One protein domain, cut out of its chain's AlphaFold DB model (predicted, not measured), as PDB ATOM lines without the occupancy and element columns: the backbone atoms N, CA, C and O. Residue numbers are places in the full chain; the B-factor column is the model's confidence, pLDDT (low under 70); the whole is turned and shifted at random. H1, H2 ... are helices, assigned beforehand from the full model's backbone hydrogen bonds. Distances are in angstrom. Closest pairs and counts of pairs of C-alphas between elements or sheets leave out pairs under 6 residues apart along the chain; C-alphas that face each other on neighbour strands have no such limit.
ATOM      1  N   PRO A 465      14.026 -30.201  -6.435       56.16
ATOM      2  CA  PRO A 465      14.475 -30.980  -7.579       56.16
ATOM      3  C   PRO A 465      13.961 -32.424  -7.492       56.16
ATOM      4  O   PRO A 465      13.912 -33.050  -6.432       56.16
ATOM      5  N   THR A 466      13.547 -32.969  -8.635       48.47
ATOM      6  CA  THR A 466      13.016 -34.338  -8.750       48.47
ATOM      7  C   THR A 466      14.084 -35.390  -9.063       48.47
ATOM      8  O   THR A 466      13.752 -36.571  -9.121       48.47
ATOM      9  N   GLY A 467      15.352 -34.998  -9.230       47.12
ATOM     10  CA  GLY A 467      16.472 -35.915  -9.472       47.12
ATOM     11  C   GLY A 467      16.971 -36.630  -8.209       47.12
ATOM     12  O   GLY A 467      16.825 -36.132  -7.098       47.12
ATOM     13  N   ASP A 468      17.605 -37.790  -8.384       39.66
ATOM     14  CA  ASP A 468      17.961 -38.709  -7.287       39.66
ATOM     15  C   ASP A 468      19.246 -38.366  -6.509       39.66
ATOM     16  O   ASP A 468      19.710 -39.172  -5.707       39.66
ATOM     17  N   VAL A 469      19.840 -37.188  -6.735       39.38
ATOM     18  CA  VAL A 469      21.209 -36.860  -6.273       39.38
ATOM     19  C   VAL A 469      21.270 -35.611  -5.376       39.38
ATOM     20  O   VAL A 469      22.335 -35.265  -4.877       39.38
ATOM     21  N   SER A 470      20.150 -34.919  -5.132       41.41
ATOM     22  CA  SER A 470      20.131 -33.688  -4.325       41.41
ATOM     23  C   SER A 470      18.867 -33.568  -3.472       41.41
ATOM     24  O   SER A 470      17.776 -33.356  -3.995       41.41
ATOM     25  N   ASP A 471      19.035 -33.616  -2.148       44.72
ATOM     26  CA  ASP A 471      18.033 -33.177  -1.158       44.72
ATOM     27  C   ASP A 471      17.993 -31.630  -1.018       44.72
ATOM     28  O   ASP A 471      17.315 -31.084  -0.143       44.72
ATOM     29  N   GLY A 472      18.747 -30.908  -1.858       52.72
ATOM     30  CA  GLY A 472      18.893 -29.457  -1.822       52.72
ATOM     31  C   GLY A 472      17.686 -28.699  -2.374       52.72
ATOM     32  O   GLY A 472      16.990 -29.150  -3.281       52.72
ATOM     33  N   ILE A 473      17.455 -27.499  -1.842       60.41
ATOM     34  CA  ILE A 473      16.431 -26.578  -2.338       60.41
ATOM     35  C   ILE A 473      17.010 -25.760  -3.501       60.41
ATOM     36  O   ILE A 473      18.016 -25.070  -3.331       60.41
ATOM     37  N   GLU A 474      16.345 -25.775  -4.658       64.88
ATOM     38  CA  GLU A 474      16.715 -24.952  -5.816       64.88
ATOM     39  C   GLU A 474      15.819 -23.712  -5.921       64.88
ATOM     40  O   GLU A 474      14.600 -23.793  -5.749       64.88
ATOM     41  N   LEU A 475      16.409 -22.552  -6.228       67.69
ATOM     42  CA  LEU A 475      15.679 -21.299  -6.444       67.69
ATOM     43  C   LEU A 475      15.625 -20.951  -7.934       67.69
ATOM     44  O   LEU A 475      16.603 -20.483  -8.518       67.69
ATOM     45  N   ASN A 476      14.453 -21.120  -8.546       67.81
ATOM     46  CA  ASN A 476      14.241 -20.817  -9.959       67.81
ATOM     47  C   ASN A 476      13.917 -19.324 -10.164       67.81
ATOM     48  O   ASN A 476      12.761 -18.910 -10.279       67.81
ATOM     49  N   LEU A 477      14.968 -18.495 -10.190       67.31
ATOM     50  CA  LEU A 477      14.883 -17.038 -10.338       67.31
ATOM     51  C   LEU A 477      14.811 -16.594 -11.812       67.31
ATOM     52  O   LEU A 477      15.823 -16.329 -12.469       67.31
ATOM     53  N   TYR A 478      13.589 -16.428 -12.319       64.19
ATOM     54  CA  TYR A 478      13.329 -15.818 -13.627       64.19
ATOM     55  C   TYR A 478      13.795 -14.353 -13.652       64.19
ATOM     56  O   TYR A 478      13.205 -13.503 -12.995       64.19
ATOM     57  N   GLY A 479      14.839 -14.044 -14.428       62.72
ATOM     58  CA  GLY A 479      15.433 -12.698 -14.505       62.72
ATOM     59  C   GLY A 479      16.921 -12.621 -14.137       62.72
ATOM     60  O   GLY A 479      17.495 -11.530 -14.151       62.72
ATOM     61  N   GLY A 480      17.556 -13.760 -13.835       67.44
ATOM     62  CA  GLY A 480      18.999 -13.858 -13.611       67.44
ATOM     63  C   GLY A 480      19.476 -13.056 -12.395       67.44
ATOM     64  O   GLY A 480      18.772 -12.929 -11.394       67.44
ATOM     65  N   GLY A 481      20.675 -12.471 -12.489       75.50
ATOM     66  CA  GLY A 481      21.332 -11.768 -11.376       75.50
ATOM     67  C   GLY A 481      20.585 -10.551 -10.806       75.50
ATOM     68  O   GLY A 481      20.942 -10.082  -9.728       75.50
ATOM     69  N   ARG A 482      19.526 -10.055 -11.465       84.31
ATOM     70  CA  ARG A 482      18.758  -8.874 -11.021       84.31
ATOM     71  C   ARG A 482      18.175  -9.039  -9.615       84.31
ATOM     72  O   ARG A 482      18.238  -8.110  -8.815       84.31
ATOM     73  N   HIS A 483      17.608 -10.206  -9.307       85.44
ATOM     74  CA  HIS A 483      16.981 -10.448  -8.003       85.44
ATOM     75  C   HIS A 483      18.010 -10.547  -6.872       85.44
ATOM     76  O   HIS A 483      17.758 -10.045  -5.778       85.44
ATOM     77  N   LYS A 484      19.183 -11.123  -7.163       84.81
ATOM     78  CA  LYS A 484      20.347 -11.186  -6.270       84.81
ATOM     79  C   LYS A 484      20.886  -9.792  -5.946       84.81
ATOM     80  O   LYS A 484      21.094  -9.490  -4.776       84.81
ATOM     81  N   GLU A 485      21.031  -8.925  -6.948       88.94
ATOM     82  CA  GLU A 485      21.491  -7.552  -6.711       88.94
ATOM     83  C   GLU A 485      20.470  -6.744  -5.905       88.94
ATOM     84  O   GLU A 485      20.812  -6.140  -4.891       88.94
ATOM     85  N   ARG A 486      19.180  -6.848  -6.247       90.75
ATOM     86  CA  ARG A 486      18.121  -6.181  -5.477       90.75
ATOM     87  C   ARG A 486      18.027  -6.676  -4.027       90.75
ATOM     88  O   ARG A 486      17.662  -5.903  -3.147       90.75
ATOM     89  N   LEU A 487      18.349  -7.945  -3.761       91.06
ATOM     90  CA  LEU A 487      18.444  -8.479  -2.398       91.06
ATOM     91  C   LEU A 487      19.614  -7.870  -1.612       91.06
ATOM     92  O   LEU A 487      19.449  -7.628  -0.421       91.06
ATOM     93  N   ARG A 488      20.756  -7.582  -2.253       91.69
ATOM     94  CA  ARG A 488      21.890  -6.882  -1.616       91.69
ATOM     95  C   ARG A 488      21.533  -5.448  -1.251       91.69
ATOM     96  O   ARG A 488      21.701  -5.077  -0.098       91.69
ATOM     97  N   GLU A 489      20.953  -4.692  -2.185       92.88
ATOM     98  CA  GLU A 489      20.494  -3.315  -1.938       92.88
ATOM     99  C   GLU A 489      19.528  -3.239  -0.739       92.88
ATOM    100  O   GLU A 489      19.695  -2.412   0.157       92.88
ATOM    101  N   LEU A 490      18.528  -4.132  -0.697       94.50
ATOM    102  CA  LEU A 490      17.570  -4.211   0.413       94.50
ATOM    103  C   LEU A 490      18.233  -4.654   1.724       94.50
ATOM    104  O   LEU A 490      17.842  -4.193   2.795       94.50
ATOM    105  N   LEU A 491      19.239  -5.532   1.658       94.50
ATOM    106  CA  LEU A 491      19.991  -5.978   2.827       94.50
ATOM    107  C   LEU A 491      20.850  -4.862   3.422       94.50
ATOM    108  O   LEU A 491      20.875  -4.707   4.640       94.50
ATOM    109  N   GLU A 492      21.518  -4.068   2.589       93.38
ATOM    110  CA  GLU A 492      22.279  -2.898   3.029       93.38
ATOM    111  C   GLU A 492      21.357  -1.840   3.646       93.38
ATOM    112  O   GLU A 492      21.607  -1.406   4.773       93.38
ATOM    113  N   GLU A 493      20.239  -1.506   2.986       93.06
ATOM    114  CA  GLU A 493      19.221  -0.586   3.518       93.06
ATOM    115  C   GLU A 493      18.699  -1.054   4.890       93.06
ATOM    116  O   GLU A 493      18.672  -0.284   5.854       93.06
ATOM    117  N   ALA A 494      18.330  -2.333   5.008       93.44
ATOM    118  CA  ALA A 494      17.838  -2.910   6.254       93.44
ATOM    119  C   ALA A 494      18.917  -2.962   7.352       93.44
ATOM    120  O   ALA A 494      18.605  -2.760   8.527       93.44
ATOM    121  N   ARG A 495      20.193  -3.188   7.004       94.06
ATOM    122  CA  ARG A 495      21.306  -3.253   7.970       94.06
ATOM    123  C   ARG A 495      21.685  -1.904   8.573       94.06
ATOM    124  O   ARG A 495      22.182  -1.894   9.697       94.06
ATOM    125  N   VAL A 496      21.376  -0.783   7.913       92.75
ATOM    126  CA  VAL A 496      21.473   0.559   8.528       92.75
ATOM    127  C   VAL A 496      20.544   0.681   9.744       92.75
ATOM    128  O   VAL A 496      20.899   1.324  10.730       92.75
ATOM    129  N   VAL A 497      19.369   0.037   9.706       89.00
ATOM    130  CA  VAL A 497      18.388   0.043  10.808       89.00
ATOM    131  C   VAL A 497      18.614  -1.120  11.781       89.00
ATOM    132  O   VAL A 497      18.473  -0.955  12.993       89.00
ATOM    133  N   ASN A 498      18.972  -2.300  11.271       90.12
ATOM    134  CA  ASN A 498      19.204  -3.516  12.047       90.12
ATOM    135  C   ASN A 498      20.544  -4.187  11.672       90.12
ATOM    136  O   ASN A 498      20.561  -5.131  10.874       90.12
ATOM    137  N   PRO A 499      21.667  -3.780  12.295       90.88
ATOM    138  CA  PRO A 499      22.995  -4.329  11.999       90.88
ATOM    139  C   PRO A 499      23.148  -5.841  12.239       90.88
ATOM    140  O   PRO A 499      24.109  -6.439  11.757       90.88
ATOM    141  N   ARG A 500      22.210  -6.463  12.976       88.94
ATOM    142  CA  ARG A 500      22.202  -7.902  13.296       88.94
ATOM    143  C   ARG A 500      21.731  -8.799  12.149       88.94
ATOM    144  O   ARG A 500      21.761 -10.011  12.312       88.94
ATOM    145  N   LEU A 501      21.261  -8.251  11.026       90.88
ATOM    146  CA  LEU A 501      20.936  -9.069   9.851       90.88
ATOM    147  C   LEU A 501      22.220  -9.681   9.245       90.88
ATOM    148  O   LEU A 501      23.274  -9.031   9.292       90.88
ATOM    149  N   PRO A 502      22.139 -10.899   8.669       92.25
ATOM    150  CA  PRO A 502      23.281 -11.593   8.066       92.25
ATOM    151  C   PRO A 502      23.915 -10.792   6.925       92.25
ATOM    152  O   PRO A 502      23.264  -9.962   6.294       92.25
ATOM    153  N   THR A 503      25.165 -11.103   6.596       90.00
ATOM    154  CA  THR A 503      25.768 -10.811   5.285       90.00
ATOM    155  C   THR A 503      25.939 -12.100   4.487       90.00
ATOM    156  O   THR A 503      26.012 -13.183   5.069       90.00
ATOM    157  N   PHE A 504      26.057 -11.996   3.161       88.31
ATOM    158  CA  PHE A 504      26.440 -13.137   2.319       88.31
ATOM    159  C   PHE A 504      27.768 -13.756   2.790       88.31
ATOM    160  O   PHE A 504      27.858 -14.968   2.933       88.31
ATOM    161  N   GLU A 505      28.754 -12.925   3.138       86.94
ATOM    162  CA  GLU A 505      30.045 -13.362   3.693       86.94
ATOM    163  C   GLU A 505      29.874 -14.176   4.986       86.94
ATOM    164  O   GLU A 505      30.435 -15.263   5.097       86.94
ATOM    165  N   SER A 506      29.029 -13.721   5.923       87.44
ATOM    166  CA  SER A 506      28.765 -14.437   7.183       87.44
ATOM    167  C   SER A 506      28.029 -15.770   7.008       87.44
ATOM    168  O   SER A 506      28.014 -16.581   7.924       87.44
ATOM    169  N   LEU A 507      27.400 -16.008   5.852       87.56
ATOM    170  CA  LEU A 507      26.758 -17.290   5.532       87.56
ATOM    171  C   LEU A 507      27.714 -18.270   4.835       87.56
ATOM    172  O   LEU A 507      27.386 -19.449   4.744       87.56
ATOM    173  N   VAL A 508      28.864 -17.786   4.352       85.81
ATOM    174  CA  VAL A 508      29.930 -18.579   3.716       85.81
ATOM    175  C   VAL A 508      31.076 -18.870   4.693       85.81
ATOM    176  O   VAL A 508      31.758 -19.882   4.552       85.81
ATOM    177  N   SER A 509      31.300 -18.012   5.693       83.62
ATOM    178  CA  SER A 509      32.295 -18.252   6.745       83.62
ATOM    179  C   SER A 509      32.010 -19.546   7.523       83.62
ATOM    180  O   SER A 509      30.839 -19.816   7.810       83.62
ATOM    181  N   PRO A 510      33.041 -20.303   7.951       75.94
ATOM    182  CA  PRO A 510      32.860 -21.540   8.720       75.94
ATOM    183  C   PRO A 510      32.100 -21.315  10.037       75.94
ATOM    184  O   PRO A 510      31.301 -22.158  10.434       75.94
ATOM    185  N   ASP A 511      32.258 -20.145  10.664       78.12
ATOM    186  CA  ASP A 511      31.510 -19.757  11.867       78.12
ATOM    187  C   ASP A 511      30.011 -19.501  11.612       78.12
ATOM    188  O   ASP A 511      29.215 -19.510  12.551       78.12
ATOM    189  N   GLY A 512      29.598 -19.285  10.361       85.75
ATOM    190  CA  GLY A 512      28.216 -18.982   9.983       85.75
ATOM    191  C   GLY A 512      27.618 -17.716  10.629       85.75
ATOM    192  O   GLY A 512      28.258 -16.963  11.364       85.75
ATOM    193  N   HIS A 513      26.328 -17.493  10.379       90.06
ATOM    194  CA  HIS A 513      25.548 -16.432  11.015       90.06
ATOM    195  C   HIS A 513      24.698 -16.991  12.161       90.06
ATOM    196  O   HIS A 513      23.846 -17.848  11.933       90.06
ATOM    197  N   VAL A 514      24.871 -16.476  13.380       90.38
ATOM    198  CA  VAL A 514      24.048 -16.864  14.539       90.38
ATOM    199  C   VAL A 514      22.814 -15.962  14.654       90.38
ATOM    200  O   VAL A 514      22.932 -14.742  14.774       90.38
ATOM    201  N   ASP A 515      21.625 -16.568  14.639       89.56
ATOM    202  CA  ASP A 515      20.346 -15.860  14.711       89.56
ATOM    203  C   ASP A 515      19.920 -15.462  16.140       89.56
ATOM    204  O   ASP A 515      20.573 -15.756  17.143       89.56
ATOM    205  N   SER A 516      18.766 -14.790  16.258       86.38
ATOM    206  CA  SER A 516      18.269 -14.279  17.545       86.38
ATOM    207  C   SER A 516      17.831 -15.355  18.556       86.38
ATOM    208  O   SER A 516      17.504 -15.012  19.696       86.38
ATOM    209  N   TYR A 517      17.805 -16.630  18.170       88.44
ATOM    210  CA  TYR A 517      17.488 -17.777  19.027       88.44
ATOM    211  C   TYR A 517      18.725 -18.642  19.326       88.44
ATOM    212  O   TYR A 517      18.650 -19.578  20.132       88.44
ATOM    213  N   GLY A 518      19.868 -18.290  18.730       89.44
ATOM    214  CA  GLY A 518      21.148 -18.962  18.894       89.44
ATOM    215  C   GLY A 518      21.428 -20.037  17.848       89.44
ATOM    216  O   GLY A 518      22.368 -20.797  18.051       89.44
ATOM    217  N   PHE A 519      20.652 -20.144  16.763       90.19
ATOM    218  CA  PHE A 519      20.977 -21.090  15.691       90.19
ATOM    219  C   PHE A 519      22.019 -20.500  14.741       90.19
ATOM    220  O   PHE A 519      21.851 -19.387  14.249       90.19
ATOM    221  N   ARG A 520      23.085 -21.261  14.491       89.38
ATOM    222  CA  ARG A 520      24.149 -21.002  13.525       89.38
ATOM    223  C   ARG A 520      23.680 -21.453  12.140       89.38
ATOM    224  O   ARG A 520      23.318 -22.609  11.940       89.38
ATOM    225  N   HIS A 521      23.695 -20.535  11.181       87.12
ATOM    226  CA  HIS A 521      23.323 -20.772   9.789       87.12
ATOM    227  C   HIS A 521      24.555 -20.570   8.905       87.12
ATOM    228  O   HIS A 521      24.994 -19.439   8.710       87.12
ATOM    229  N   SER A 522      25.093 -21.661   8.367       83.44
ATOM    230  CA  SER A 522      26.071 -21.656   7.274       83.44
ATOM    231  C   SER A 522      25.424 -22.304   6.048       83.44
ATOM    232  O   SER A 522      24.603 -23.212   6.200       83.44
ATOM    233  N   GLN A 523      25.681 -21.777   4.850       80.25
ATOM    234  CA  GLN A 523      24.990 -22.168   3.618       80.25
ATOM    235  C   GLN A 523      25.955 -22.166   2.428       80.25
ATOM    236  O   GLN A 523      26.271 -21.117   1.872       80.25
ATOM    237  N   GLU A 524      26.367 -23.353   1.984       72.88
ATOM    238  CA  GLU A 524      27.288 -23.523   0.851       72.88
ATOM    239  C   GLU A 524      26.659 -23.106  -0.491       72.88
ATOM    240  O   GLU A 524      27.307 -22.491  -1.336       72.88
ATOM    241  N   SER A 525      25.369 -23.401  -0.685       80.31
ATOM    242  CA  SER A 525      24.645 -23.074  -1.918       80.31
ATOM    243  C   SER A 525      24.180 -21.617  -1.939       80.31
ATOM    244  O   SER A 525      23.429 -21.176  -1.066       80.31
ATOM    245  N   GLU A 526      24.520 -20.894  -3.010       80.75
ATOM    246  CA  GLU A 526      24.031 -19.532  -3.270       80.75
ATOM    247  C   GLU A 526      22.491 -19.446  -3.254       80.75
ATOM    248  O   GLU A 526      21.933 -18.470  -2.749       80.75
ATOM    249  N   SER A 527      21.787 -20.483  -3.725       78.69
ATOM    250  CA  SER A 527      20.319 -20.540  -3.622       78.69
ATOM    251  C   SER A 527      19.875 -20.489  -2.157       78.69
ATOM    252  O   SER A 527      19.041 -19.668  -1.782       78.69
ATOM    253  N   MET A 528      20.477 -21.304  -1.292       78.38
ATOM    254  CA  MET A 528      20.127 -21.329   0.130       78.38
ATOM    255  C   MET A 528      20.465 -20.014   0.847       78.38
ATOM    256  O   MET A 528      19.678 -19.562   1.681       78.38
ATOM    257  N   GLN A 529      21.570 -19.355   0.483       85.00
ATOM    258  CA  GLN A 529      21.918 -18.021   0.992       85.00
ATOM    259  C   GLN A 529      20.862 -16.973   0.608       85.00
ATOM    260  O   GLN A 529      20.355 -16.256   1.473       85.00
ATOM    261  N   LEU A 530      20.487 -16.908  -0.678       85.81
ATOM    262  CA  LEU A 530      19.464 -15.985  -1.189       85.81
ATOM    263  C   LEU A 530      18.104 -16.227  -0.528       85.81
ATOM    264  O   LEU A 530      17.421 -15.272  -0.148       85.81
ATOM    265  N   HIS A 531      17.730 -17.495  -0.341       82.81
ATOM    266  CA  HIS A 531      16.516 -17.864   0.373       82.81
ATOM    267  C   HIS A 531      16.547 -17.396   1.837       82.81
ATOM    268  O   HIS A 531      15.620 -16.719   2.288       82.81
ATOM    269  N   TYR A 532      17.621 -17.708   2.570       86.56
ATOM    270  CA  TYR A 532      17.762 -17.339   3.977       86.56
ATOM    271  C   TYR A 532      17.719 -15.817   4.175       86.56
ATOM    272  O   TYR A 532      16.971 -15.325   5.021       86.56
ATOM    273  N   ILE A 533      18.450 -15.059   3.351       89.88
ATOM    274  CA  ILE A 533      18.445 -13.589   3.381       89.88
ATOM    275  C   ILE A 533      17.055 -13.035   3.053       89.88
ATOM    276  O   ILE A 533      16.574 -12.154   3.767       89.88
ATOM    277  N   SER A 534      16.367 -13.579   2.041       89.50
ATOM    278  CA  SER A 534      14.989 -13.185   1.727       89.50
ATOM    279  C   SER A 534      14.045 -13.396   2.918       89.50
ATOM    280  O   SER A 534      13.240 -12.514   3.228       89.50
ATOM    281  N   ARG A 535      14.180 -14.519   3.641       86.81
ATOM    282  CA  ARG A 535      13.400 -14.811   4.854       86.81
ATOM    283  C   ARG A 535      13.679 -13.805   5.977       86.81
ATOM    284  O   ARG A 535      12.732 -13.247   6.529       86.81
ATOM    285  N   GLN A 536      14.953 -13.536   6.282       89.56
ATOM    286  CA  GLN A 536      15.347 -12.581   7.331       89.56
ATOM    287  C   GLN A 536      14.887 -11.147   7.011       89.56
ATOM    288  O   GLN A 536      14.430 -10.430   7.901       89.56
ATOM    289  N   LEU A 537      14.948 -10.730   5.740       91.62
ATOM    290  CA  LEU A 537      14.440  -9.426   5.306       91.62
ATOM    291  C   LEU A 537      12.913  -9.354   5.342       91.62
ATOM    292  O   LEU A 537      12.362  -8.350   5.788       91.62
ATOM    293  N   HIS A 538      12.214 -10.411   4.922       90.69
ATOM    294  CA  HIS A 538      10.756 -10.481   5.011       90.69
ATOM    295  C   HIS A 538      10.282 -10.329   6.463       90.69
ATOM    296  O   HIS A 538       9.351  -9.568   6.726       90.69
ATOM    297  N   GLU A 539      10.944 -11.002   7.409       86.88
ATOM    298  CA  GLU A 539      10.672 -10.856   8.841       86.88
ATOM    299  C   GLU A 539      10.968  -9.430   9.335       86.88
ATOM    300  O   GLU A 539      10.112  -8.814   9.969       86.88
ATOM    301  N   HIS A 540      12.124  -8.859   8.973       90.19
ATOM    302  CA  HIS A 540      12.473  -7.479   9.320       90.19
ATOM    303  C   HIS A 540      11.399  -6.482   8.858       90.19
ATOM    304  O   HIS A 540      10.832  -5.774   9.693       90.19
ATOM    305  N   TYR A 541      11.040  -6.483   7.570       90.69
ATOM    306  CA  TYR A 541      10.013  -5.580   7.047       90.69
ATOM    307  C   TYR A 541       8.618  -5.877   7.616       90.69
ATOM    308  O   TYR A 541       7.827  -4.956   7.807       90.69
ATOM    309  N   ALA A 542       8.299  -7.131   7.963       86.56
ATOM    310  CA  ALA A 542       7.061  -7.448   8.673       86.56
ATOM    311  C   ALA A 542       7.004  -6.798  10.071       86.56
ATOM    312  O   ALA A 542       5.935  -6.339  10.477       86.56
ATOM    313  N   THR A 543       8.137  -6.704  10.781       85.50
ATOM    314  CA  THR A 543       8.215  -6.038  12.096       85.50
ATOM    315  C   THR A 543       8.201  -4.507  12.044       85.50
ATOM    316  O   THR A 543       7.897  -3.888  13.057       85.50
ATOM    317  N   THR A 544       8.474  -3.878  10.895       84.00
ATOM    318  CA  THR A 544       8.444  -2.405  10.750       84.00
ATOM    319  C   THR A 544       7.078  -1.837  10.351       84.00
ATOM    320  O   THR A 544       6.945  -0.627  10.181       84.00
ATOM    321  N   LEU A 545       6.063  -2.684  10.147       84.81
ATOM    322  CA  LEU A 545       4.720  -2.266   9.732       84.81
ATOM    323  C   LEU A 545       3.809  -1.984  10.934       84.81
ATOM    324  O   LEU A 545       3.784  -2.758  11.889       84.81
TER     325      LEU A 545
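AT A GLANCE: This is residues 465 to 545 of the 1121 residues of an uncharacterized protein of Macrostomum lignano (UniProt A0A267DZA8). Two long helices, H1 and H3, pack on each other aslant and run the same way, and the short helix H2 sits near H3. A tail at the start of the printed part reaches away from this body, with residues 466 to 471 sticking out, and a long looped stretch, residues 509 to 525, joins H2 to H3. The printed part has 81 residues with three named helices, in the order H1, H2, H3, and no named strand; the class is all helix, though under half of the residues, 39 of 81, are in named elements. The whole is only just compact, close to loose, with a radius of gyration of the C-alphas of 13.5 A and spans of 42 by 31 by 22 A.

IN THESE COORDINATES: The printed part begins at Pro 465 with a stretch of 17 residues, 465 to 481, that holds no named element. H1 follows, residues 482 to 497, with C-alpha 482 at (18.758, -8.874, -11.021) and 23.6 A from first to last C-alpha. H2 is residues 504 to 508, 6.6 A long, with C-alpha 504 at (26.440, -13.137, 2.319). Residues 509 to 525 again hold no named element, but residues 513 to 514 make a short antiparallel pairing with residues 520 to 521. H3, the longest helix, is residues 526 to 543, 25.9 A from first to last C-alpha, ending with C-alpha 543 at (8.215, -6.038, 12.096).

HOW THE PARTS SIT: H1 and H3 touch, and their closest C-alphas, those of Leu 491 and Leu 537, are 7.0 A apart. Their lines stand at a steep tilt of 43 degrees, and they run the same way. H2 and H3 are close but not clearly touching; their closest C-alphas, those of Leu 507 and Gln 529, are 6.7 A apart. H1 and H2 are apart. In H2 and H3 every pair of O i and N i+4 is within hydrogen-bond range, and in H1 11 of 12 are.

THE WHOLE: The two C-alphas farthest apart, those of Asp 468 and Val 497, are 42.8 A from each other. The first and last printed C-alphas, those of Pro 465 and Leu 545, are 34.9 A apart. The printed part has no cut. The link from H1 to H2, 6 residues, is short, and the link from H2 to H3, 17 residues, is long. The mean pLDDT of the printed part is 81.1; the model's confidence is low, under 70, in residues 465 to 480.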